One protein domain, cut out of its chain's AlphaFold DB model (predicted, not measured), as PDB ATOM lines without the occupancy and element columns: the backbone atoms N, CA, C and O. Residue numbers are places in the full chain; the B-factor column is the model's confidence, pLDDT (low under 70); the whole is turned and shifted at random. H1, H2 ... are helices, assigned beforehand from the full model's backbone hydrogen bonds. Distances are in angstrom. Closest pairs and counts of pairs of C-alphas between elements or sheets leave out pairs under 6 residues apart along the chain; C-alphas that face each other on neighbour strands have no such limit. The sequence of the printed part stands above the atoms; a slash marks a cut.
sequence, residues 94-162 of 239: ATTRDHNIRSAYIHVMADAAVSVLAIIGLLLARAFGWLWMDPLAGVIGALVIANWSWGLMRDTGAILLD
ATOM      1  N   ALA A  94      42.136  -8.196  66.377       46.66
ATOM      2  CA  ALA A  94      43.526  -8.663  66.470       46.66
ATOM      3  C   ALA A  94      43.696 -10.130  66.021       46.66
ATOM      4  O   ALA A  94      44.587 -10.440  65.236       46.66
ATOM      5  N   THR A  95      42.782 -11.028  66.410       47.81
ATOM      6  CA  THR A  95      42.847 -12.440  65.983       47.81
ATOM      7  C   THR A  95      42.453 -12.655  64.516       47.81
ATOM      8  O   THR A  95      42.910 -13.618  63.901       47.81
ATOM      9  N   THR A  96      41.614 -11.790  63.943       49.44
ATOM     10  CA  THR A  96      41.103 -11.960  62.571       49.44
ATOM     11  C   THR A  96      42.011 -11.289  61.541       49.44
ATOM     12  O   THR A  96      42.215 -11.851  60.465       49.44
ATOM     13  N   ARG A  97      42.629 -10.144  61.872       51.03
ATOM     14  CA  ARG A  97      43.685  -9.531  61.049       51.03
ATOM     15  C   ARG A  97      44.889 -10.459  60.931       51.03
ATOM     16  O   ARG A  97      45.346 -10.678  59.813       51.03
ATOM     17  N   ASP A  98      45.316 -11.080  62.032       58.34
ATOM     18  CA  ASP A  98      46.388 -12.080  61.999       58.34
ATOM     19  C   ASP A  98      46.035 -13.258  61.091       58.34
ATOM     20  O   ASP A  98      46.866 -13.678  60.295       58.34
ATOM     21  N   HIS A  99      44.799 -13.766  61.122       54.34
ATOM     22  CA  HIS A  99      44.398 -14.853  60.225       54.34
ATOM     23  C   HIS A  99      44.300 -14.436  58.759       54.34
ATOM     24  O   HIS A  99      44.728 -15.206  57.902       54.34
ATOM     25  N   ASN A 100      43.782 -13.246  58.449       67.94
ATOM     26  CA  ASN A 100      43.682 -12.791  57.063       67.94
ATOM     27  C   ASN A 100      45.074 -12.509  56.467       67.94
ATOM     28  O   ASN A 100      45.380 -12.960  55.366       67.94
ATOM     29  N   ILE A 101      45.963 -11.863  57.233       75.69
ATOM     30  CA  ILE A 101      47.358 -11.621  56.831       75.69
ATOM     31  C   ILE A 101      48.145 -12.932  56.757       75.69
ATOM     32  O   ILE A 101      48.882 -13.150  55.799       75.69
ATOM     33  N   ARG A 102      47.958 -13.852  57.710       77.56
ATOM     34  CA  ARG A 102      48.578 -15.183  57.674       77.56
ATOM     35  C   ARG A 102      48.080 -16.006  56.490       77.56
ATOM     36  O   ARG A 102      48.885 -16.682  55.860       77.56
ATOM     37  N   SER A 103      46.790 -15.939  56.165       75.25
ATOM     38  CA  SER A 103      46.210 -16.602  54.993       75.25
ATOM     39  C   SER A 103      46.787 -16.031  53.701       75.25
ATOM     40  O   SER A 103      47.215 -16.795  52.840       75.25
ATOM     41  N   ALA A 104      46.880 -14.702  53.589       78.31
ATOM     42  CA  ALA A 104      47.512 -14.039  52.453       78.31
ATOM     43  C   ALA A 104      49.001 -14.407  52.331       78.31
ATOM     44  O   ALA A 104      49.470 -14.733  51.245       78.31
ATOM     45  N   TYR A 105      49.738 -14.444  53.444       82.62
ATOM     46  CA  TYR A 105      51.145 -14.846  53.472       82.62
ATOM     47  C   TYR A 105      51.341 -16.309  53.053       82.62
ATOM     48  O   TYR A 105      52.189 -16.598  52.214       82.62
ATOM     49  N   ILE A 106      50.540 -17.236  53.593       82.44
ATOM     50  CA  ILE A 106      50.594 -18.660  53.224       82.44
ATOM     51  C   ILE A 106      50.260 -18.845  51.741       82.44
ATOM     52  O   ILE A 106      50.918 -19.642  51.079       82.44
ATOM     53  N   HIS A 107      49.289 -18.097  51.213       82.25
ATOM     54  CA  HIS A 107      48.938 -18.126  49.794       82.25
ATOM     55  C   HIS A 107      50.108 -17.676  48.910       82.25
ATOM     56  O   HIS A 107      50.538 -18.426  48.040       82.25
ATOM     57  N   VAL A 108      50.708 -16.519  49.205       89.94
ATOM     58  CA  VAL A 108      51.869 -16.006  48.456       89.94
ATOM     59  C   VAL A 108      53.061 -16.963  48.539       89.94
ATOM     60  O   VAL A 108      53.737 -17.200  47.541       89.94
ATOM     61  N   MET A 109      53.322 -17.548  49.710       89.44
ATOM     62  CA  MET A 109      54.395 -18.532  49.879       89.44
ATOM     63  C   MET A 109      54.114 -19.826  49.109       89.44
ATOM     64  O   MET A 109      55.043 -20.403  48.545       89.44
ATOM     65  N   ALA A 110      52.855 -20.275  49.056       82.81
ATOM     66  CA  ALA A 110      52.453 -21.423  48.250       82.81
ATOM     67  C   ALA A 110      52.664 -21.146  46.754       82.81
ATOM     68  O   ALA A 110      53.301 -21.951  46.077       82.81
ATOM     69  N   ASP A 111      52.238 -19.984  46.260       86.06
ATOM     70  CA  ASP A 111      52.422 -19.581  44.860       86.06
ATOM     71  C   ASP A 111      53.906 -19.437  44.490       86.06
ATOM     72  O   ASP A 111      54.347 -19.893  43.428       86.06
ATOM     73  N   ALA A 112      54.710 -18.864  45.391       90.75
ATOM     74  CA  ALA A 112      56.154 -18.761  45.223       90.75
ATOM     75  C   ALA A 112      56.812 -20.149  45.181       90.75
ATOM     76  O   ALA A 112      57.616 -20.420  44.288       90.75
ATOM     77  N   ALA A 113      56.452 -21.052  46.097       88.19
ATOM     78  CA  ALA A 113      56.979 -22.415  46.128       88.19
ATOM     79  C   ALA A 113      56.622 -23.196  44.854       88.19
ATOM     80  O   ALA A 113      57.493 -23.839  44.268       88.19
ATOM     81  N   VAL A 114      55.373 -23.096  44.385       86.00
ATOM     82  CA  VAL A 114      54.928 -23.707  43.122       86.00
ATOM     83  C   VAL A 114      55.727 -23.149  41.942       86.00
ATOM     84  O   VAL A 114      56.204 -23.920  41.110       86.00
ATOM     85  N   SER A 115      55.953 -21.835  41.903       84.88
ATOM     86  CA  SER A 115      56.747 -21.186  40.852       84.88
ATOM     87  C   SER A 115      58.203 -21.668  40.843       84.88
ATOM     88  O   SER A 115      58.736 -22.012  39.788       84.88
ATOM     89  N   VAL A 116      58.845 -21.763  42.013       90.19
ATOM     90  CA  VAL A 116      60.220 -22.277  42.130       90.19
ATOM     91  C   VAL A 116      60.298 -23.741  41.696       90.19
ATOM     92  O   VAL A 116      61.183 -24.101  40.919       90.19
ATOM     93  N   LEU A 117      59.368 -24.587  42.148       85.56
ATOM     94  CA  LEU A 117      59.331 -26.001  41.770       85.56
ATOM     95  C   LEU A 117      59.116 -26.186  40.263       85.56
ATOM     96  O   LEU A 117      59.768 -27.042  39.665       85.56
ATOM     97  N   ALA A 118      58.272 -25.364  39.636       84.44
ATOM     98  CA  ALA A 118      58.071 -25.379  38.191       84.44
ATOM     99  C   ALA A 118      59.366 -25.032  37.436       84.44
ATOM    100  O   ALA A 118      59.765 -25.765  36.532       84.44
ATOM    101  N   ILE A 119      60.069 -23.969  37.845       87.06
ATOM    102  CA  ILE A 119      61.350 -23.567  37.241       87.06
ATOM    103  C   ILE A 119      62.396 -24.680  37.383       87.06
ATOM    104  O   ILE A 119      63.062 -25.027  36.406       87.06
ATOM    105  N   ILE A 120      62.528 -25.271  38.574       88.19
ATOM    106  CA  ILE A 120      63.449 -26.392  38.812       88.19
ATOM    107  C   ILE A 120      63.082 -27.583  37.920       88.19
ATOM    108  O   ILE A 120      63.964 -28.161  37.284       88.19
ATOM    109  N   GLY A 121      61.794 -27.924  37.821       83.00
ATOM    110  CA  GLY A 121      61.304 -28.995  36.954       83.00
ATOM    111  C   GLY A 121      61.682 -28.783  35.486       83.00
ATOM    112  O   GLY A 121      62.182 -29.708  34.845       83.00
ATOM    113  N   LEU A 122      61.533 -27.557  34.977       81.25
ATOM    114  CA  LEU A 122      61.912 -27.189  33.611       81.25
ATOM    115  C   LEU A 122      63.429 -27.260  33.379       81.25
ATOM    116  O   LEU A 122      63.878 -27.777  32.352       81.25
ATOM    117  N   LEU A 123      64.237 -26.789  34.334       84.94
ATOM    118  CA  LEU A 123      65.700 -26.866  34.251       84.94
ATOM    119  C   LEU A 123      66.198 -28.315  34.252       84.94
ATOM    120  O   LEU A 123      67.082 -28.658  33.464       84.94
ATOM    121  N   LEU A 124      65.610 -29.177  35.087       84.19
ATOM    122  CA  LEU A 124      65.925 -30.604  35.111       84.19
ATOM    123  C   LEU A 124      65.499 -31.278  33.802       84.19
ATOM    124  O   LEU A 124      66.309 -31.973  33.194       84.19
ATOM    125  N   ALA A 125      64.285 -31.020  33.308       80.94
ATOM    126  CA  ALA A 125      63.816 -31.557  32.028       80.94
ATOM    127  C   ALA A 125      64.767 -31.199  30.872       80.94
ATOM    128  O   ALA A 125      65.118 -32.058  30.057       80.94
ATOM    129  N   ARG A 126      65.252 -29.949  30.850       79.50
ATOM    130  CA  ARG A 126      66.262 -29.483  29.893       79.50
ATOM    131  C   ARG A 126      67.598 -30.212  30.060       79.50
ATOM    132  O   ARG A 126      68.186 -30.603  29.055       79.50
ATOM    133  N   ALA A 127      68.081 -30.387  31.289       83.12
ATOM    134  CA  ALA A 127      69.367 -31.030  31.567       83.12
ATOM    135  C   ALA A 127      69.384 -32.528  31.206       83.12
ATOM    136  O   ALA A 127      70.386 -33.019  30.694       83.12
ATOM    137  N   PHE A 128      68.273 -33.240  31.415       84.94
ATOM    138  CA  PHE A 128      68.129 -34.664  31.078       84.94
ATOM    139  C   PHE A 128      67.751 -34.922  29.605       84.94
ATOM    140  O   PHE A 128      67.640 -36.075  29.194       84.94
ATOM    141  N   GLY A 129      67.565 -33.872  28.791       80.44
ATOM    142  CA  GLY A 129      67.231 -33.997  27.365       80.44
ATOM    143  C   GLY A 129      65.785 -34.427  27.087       80.44
ATOM    144  O   GLY A 129      65.460 -34.846  25.975       80.44
ATOM    145  N   TRP A 130      64.894 -34.316  28.072       80.69
ATOM    146  CA  TRP A 130      63.485 -34.689  27.955       80.69
ATOM    147  C   TRP A 130      62.651 -33.570  27.322       80.69
ATOM    148  O   TRP A 130      61.795 -32.959  27.955       80.69
ATOM    149  N   LEU A 131      62.875 -33.322  26.030       75.38
ATOM    150  CA  LEU A 131      62.197 -32.271  25.251       75.38
ATOM    151  C   LEU A 131      60.658 -32.399  25.214       75.38
ATOM    152  O   LEU A 131      59.970 -31.412  24.984       75.38
ATOM    153  N   TRP A 132      60.106 -33.593  25.450       80.75
ATOM    154  CA  TRP A 132      58.657 -33.844  25.474       80.75
ATOM    155  C   TRP A 132      58.009 -33.590  26.845       80.75
ATOM    156  O   TRP A 132      56.786 -33.496  26.934       80.75
ATOM    157  N   MET A 133      58.803 -33.472  27.913       77.31
ATOM    158  CA  MET A 133      58.267 -33.208  29.248       77.31
ATOM    159  C   MET A 133      57.757 -31.785  29.408       77.31
ATOM    160  O   MET A 133      56.818 -31.581  30.166       77.31
ATOM    161  N   ASP A 134      58.337 -30.825  28.691       78.75
ATOM    162  CA  ASP A 134      57.907 -29.426  28.710       78.75
ATOM    163  C   ASP A 134      56.436 -29.259  28.260       78.75
ATOM    164  O   ASP A 134      55.613 -28.804  29.062       78.75
ATOM    165  N   PRO A 135      56.018 -29.746  27.070       83.38
ATOM    166  CA  PRO A 135      54.612 -29.683  26.677       83.38
ATOM    167  C   PRO A 135      53.693 -30.529  27.573       83.38
ATOM    168  O   PRO A 135      52.565 -30.117  27.835       83.38
ATOM    169  N   LEU A 136      54.150 -31.678  28.091       84.69
ATOM    170  CA  LEU A 136      53.341 -32.490  29.009       84.69
ATOM    171  C   LEU A 136      53.101 -31.779  30.353       84.69
ATOM    172  O   LEU A 136      51.970 -31.752  30.840       84.69
ATOM    173  N   ALA A 137      54.141 -31.183  30.937       81.31
ATOM    174  CA  ALA A 137      54.042 -30.407  32.168       81.31
ATOM    175  C   ALA A 137      53.122 -29.194  31.981       81.31
ATOM    176  O   ALA A 137      52.290 -28.924  32.848       81.31
ATOM    177  N   GLY A 138      53.199 -28.525  30.824       83.56
ATOM    178  CA  GLY A 138      52.288 -27.444  30.451       83.56
ATOM    179  C   GLY A 138      50.820 -27.883  30.399       83.56
ATOM    180  O   GLY A 138      49.966 -27.212  30.974       83.56
ATOM    181  N   VAL A 139      50.515 -29.030  29.780       91.31
ATOM    182  CA  VAL A 139      49.140 -29.571  29.717       91.31
ATOM    183  C   VAL A 139      48.613 -29.932  31.106       91.31
ATOM    184  O   VAL A 139      47.481 -29.583  31.442       91.31
ATOM    185  N   ILE A 140      49.425 -30.597  31.932       87.12
ATOM    186  CA  ILE A 140      49.040 -30.945  33.306       87.12
ATOM    187  C   ILE A 140      48.784 -29.671  34.121       87.12
ATOM    188  O   ILE A 140      47.743 -29.560  34.767       87.12
ATOM    189  N   GLY A 141      49.688 -28.691  34.049       85.75
ATOM    190  CA  GLY A 141      49.534 -27.403  34.726       85.75
ATOM    191  C   GLY A 141      48.273 -26.660  34.286       85.75
ATOM    192  O   GLY A 141      47.512 -26.188  35.130       85.75
ATOM    193  N   ALA A 142      47.993 -26.627  32.981       89.56
ATOM    194  CA  ALA A 142      46.791 -26.006  32.435       89.56
ATOM    195  C   ALA A 142      45.504 -26.657  32.969       89.56
ATOM    196  O   ALA A 142      44.576 -25.944  33.345       89.56
ATOM    197  N   LEU A 143      45.449 -27.992  33.059       93.19
ATOM    198  CA  LEU A 143      44.294 -28.709  33.614       93.19
ATOM    199  C   LEU A 143      44.091 -28.423  35.108       93.19
ATOM    200  O   LEU A 143      42.956 -28.227  35.544       93.19
ATOM    201  N   VAL A 144      45.176 -28.369  35.886       87.19
ATOM    202  CA  VAL A 144      45.119 -28.045  37.321       87.19
ATOM    203  C   VAL A 144      44.588 -26.629  37.534       87.19
ATOM    204  O   VAL A 144      43.646 -26.442  38.308       87.19
ATOM    205  N   ILE A 145      45.143 -25.644  36.817       89.06
ATOM    206  CA  ILE A 145      44.698 -24.249  36.901       89.06
ATOM    207  C   ILE A 145      43.237 -24.138  36.462       89.06
ATOM    208  O   ILE A 145      42.438 -23.553  37.184       89.06
ATOM    209  N   ALA A 146      42.856 -24.754  35.338       93.81
ATOM    210  CA  ALA A 146      41.485 -24.712  34.838       93.81
ATOM    211  C   ALA A 146      40.470 -25.270  35.849       93.81
ATOM    212  O   ALA A 146      39.431 -24.650  36.079       93.81
ATOM    213  N   ASN A 147      40.777 -26.401  36.496       90.94
ATOM    214  CA  ASN A 147      39.919 -26.977  37.532       90.94
ATOM    215  C   ASN A 147      39.753 -26.029  38.732       90.94
ATOM    216  O   ASN A 147      38.654 -25.885  39.268       90.94
ATOM    217  N   TRP A 148      40.829 -25.349  39.133       89.12
ATOM    218  CA  TRP A 148      40.790 -24.411  40.251       89.12
ATOM    219  C   TRP A 148      40.030 -23.125  39.907       89.12
ATOM    220  O   TRP A 148      39.148 -22.704  40.656       89.12
ATOM    221  N   SER A 149      40.291 -22.554  38.729       90.62
ATOM    222  CA  SER A 149      39.571 -21.390  38.208       90.62
ATOM    223  C   SER A 149      38.075 -21.658  38.054       90.62
ATOM    224  O   SER A 149      37.273 -20.772  38.342       90.62
ATOM    225  N   TRP A 150      37.678 -22.869  37.648       94.06
ATOM    226  CA  TRP A 150      36.265 -23.248  37.550       94.06
ATOM    227  C   TRP A 150      35.564 -23.248  38.913       94.06
ATOM    228  O   TRP A 150      34.460 -22.714  39.036       94.06
ATOM    229  N   GLY A 151      36.210 -23.801  39.945       87.62
ATOM    230  CA  GLY A 151      35.700 -23.758  41.319       87.62
ATOM    231  C   GLY A 151      35.518 -22.323  41.809       87.62
ATOM    232  O   GLY A 151      34.427 -21.952  42.238       87.62
ATOM    233  N   LEU A 152      36.546 -21.489  41.632       87.00
ATOM    234  CA  LEU A 152      36.504 -20.086  42.044       87.00
ATOM    235  C   LEU A 152      35.404 -19.305  41.313       87.00
ATOM    236  O   LEU A 152      34.638 -18.582  41.942       87.00
ATOM    237  N   MET A 153      35.270 -19.492  39.997       90.44
ATOM    238  CA  MET A 153      34.227 -18.846  39.197       90.44
ATOM    239  C   MET A 153      32.823 -19.256  39.652       90.44
ATOM    240  O   MET A 153      31.934 -18.409  39.730       90.44
ATOM    241  N   ARG A 154      32.618 -20.536  39.984       86.44
ATOM    242  CA  ARG A 154      31.346 -21.030  40.524       86.44
ATOM    243  C   ARG A 154      31.043 -20.416  41.891       86.44
ATOM    244  O   ARG A 154      29.908 -20.004  42.113       86.44
ATOM    245  N   ASP A 155      32.028 -20.345  42.778       78.56
ATOM    246  CA  ASP A 155      31.853 -19.812  44.132       78.56
ATOM    247  C   ASP A 155      31.592 -18.301  44.109       78.56
ATOM    248  O   ASP A 155      30.622 -17.824  44.697       78.56
ATOM    249  N   THR A 156      32.398 -17.542  43.361       80.94
ATOM    250  CA  THR A 156      32.182 -16.103  43.154       80.94
ATOM    251  C   THR A 156      30.855 -15.841  42.449       80.94
ATOM    252  O   THR A 156      30.120 -14.944  42.852       80.94
ATOM    253  N   GLY A 157      30.501 -16.644  41.442       85.69
ATOM    254  CA  GLY A 157      29.214 -16.556  40.758       85.69
ATOM    255  C   GLY A 157      28.037 -16.803  41.699       85.69
ATOM    256  O   GLY A 157      27.060 -16.065  41.650       85.69
ATOM    257  N   ALA A 158      28.136 -17.777  42.605       77.50
ATOM    258  CA  ALA A 158      27.099 -18.033  43.601       77.50
ATOM    259  C   ALA A 158      26.913 -16.858  44.573       77.50
ATOM    260  O   ALA A 158      25.783 -16.584  44.968       77.50
ATOM    261  N   ILE A 159      27.991 -16.153  44.933       71.12
ATOM    262  CA  ILE A 159      27.924 -14.944  45.767       71.12
ATOM    263  C   ILE A 159      27.305 -13.781  44.981       71.12
ATOM    264  O   ILE A 159      26.371 -13.158  45.462       71.12
ATOM    265  N   LEU A 160      27.791 -13.509  43.765       76.75
ATOM    266  CA  LEU A 160      27.309 -12.395  42.936       76.75
ATOM    267  C   LEU A 160      25.848 -12.551  42.505       76.75
ATOM    268  O   LEU A 160      25.157 -11.560  42.304       76.75
ATOM    269  N   LEU A 161      25.389 -13.790  42.340       77.62
ATOM    270  CA  LEU A 161      24.004 -14.103  42.001       77.62
ATOM    271  C   LEU A 161      23.102 -14.234  43.239       77.62
ATOM    272  O   LEU A 161      21.971 -14.691  43.094       77.62
ATOM    273  N   ASP A 162      23.598 -13.905  44.442       66.81
ATOM    274  CA  ASP A 162      22.900 -14.104  45.723       66.81
ATOM    275  C   ASP A 162      22.305 -15.521  45.861       66.81
ATOM    276  O   ASP A 162      21.269 -15.760  46.485       66.81
TER     277      ASP A 162
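Overview. This is residues 94 to 162 of the 239 residues of the protein "CDF family heavy metal/H(+) antiporter" of Paraburkholderia piptadeniae (UniProt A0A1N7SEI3). Two long helices, H1 and H2, make a narrow, open V: they come near each other at the closed end, where a tight link joins them, and their arms spread from there. Residues 94 to 117 of H1 and residues 142 to 162, of which 142 to 160 belong to H2, stand free. The printed part has 69 residues, with H1 then H2 along the chain and no named strand; the class is all helix. It is extended, with a radius of gyration of the C-alphas of 17.2 A, and flat, spanning 50 by 31 by 8 A.

Along the chain. H1, residues 94 to 127, is 48.8 A long and begins at C-alpha 94 (43.526, -8.663, 66.470). H2, residues 133 to 160, is 39.7 A long and ends at C-alpha 160 (27.309, -12.395, 42.936).

Arrangement. H1 and H2 form a helical hairpin, running opposite ways at a shallow tilt of 22 degrees. They only just touch, with 3 pairs of C-alphas within 8 A, through residues 122 to 125 and 133 to 134 alone; the closest C-alphas, of Ala 125 and Met 133, are 6.4 A apart. In H1 and H2 every O i to N i+4 pair is within hydrogen-bond range.

Size, cuts and confidence. The C-alphas farthest apart, of Ala 94 and Gly 129, are 52.3 A apart. The printed part has no cut. The pLDDT is under 70 at residues 94 to 100 and residue 162.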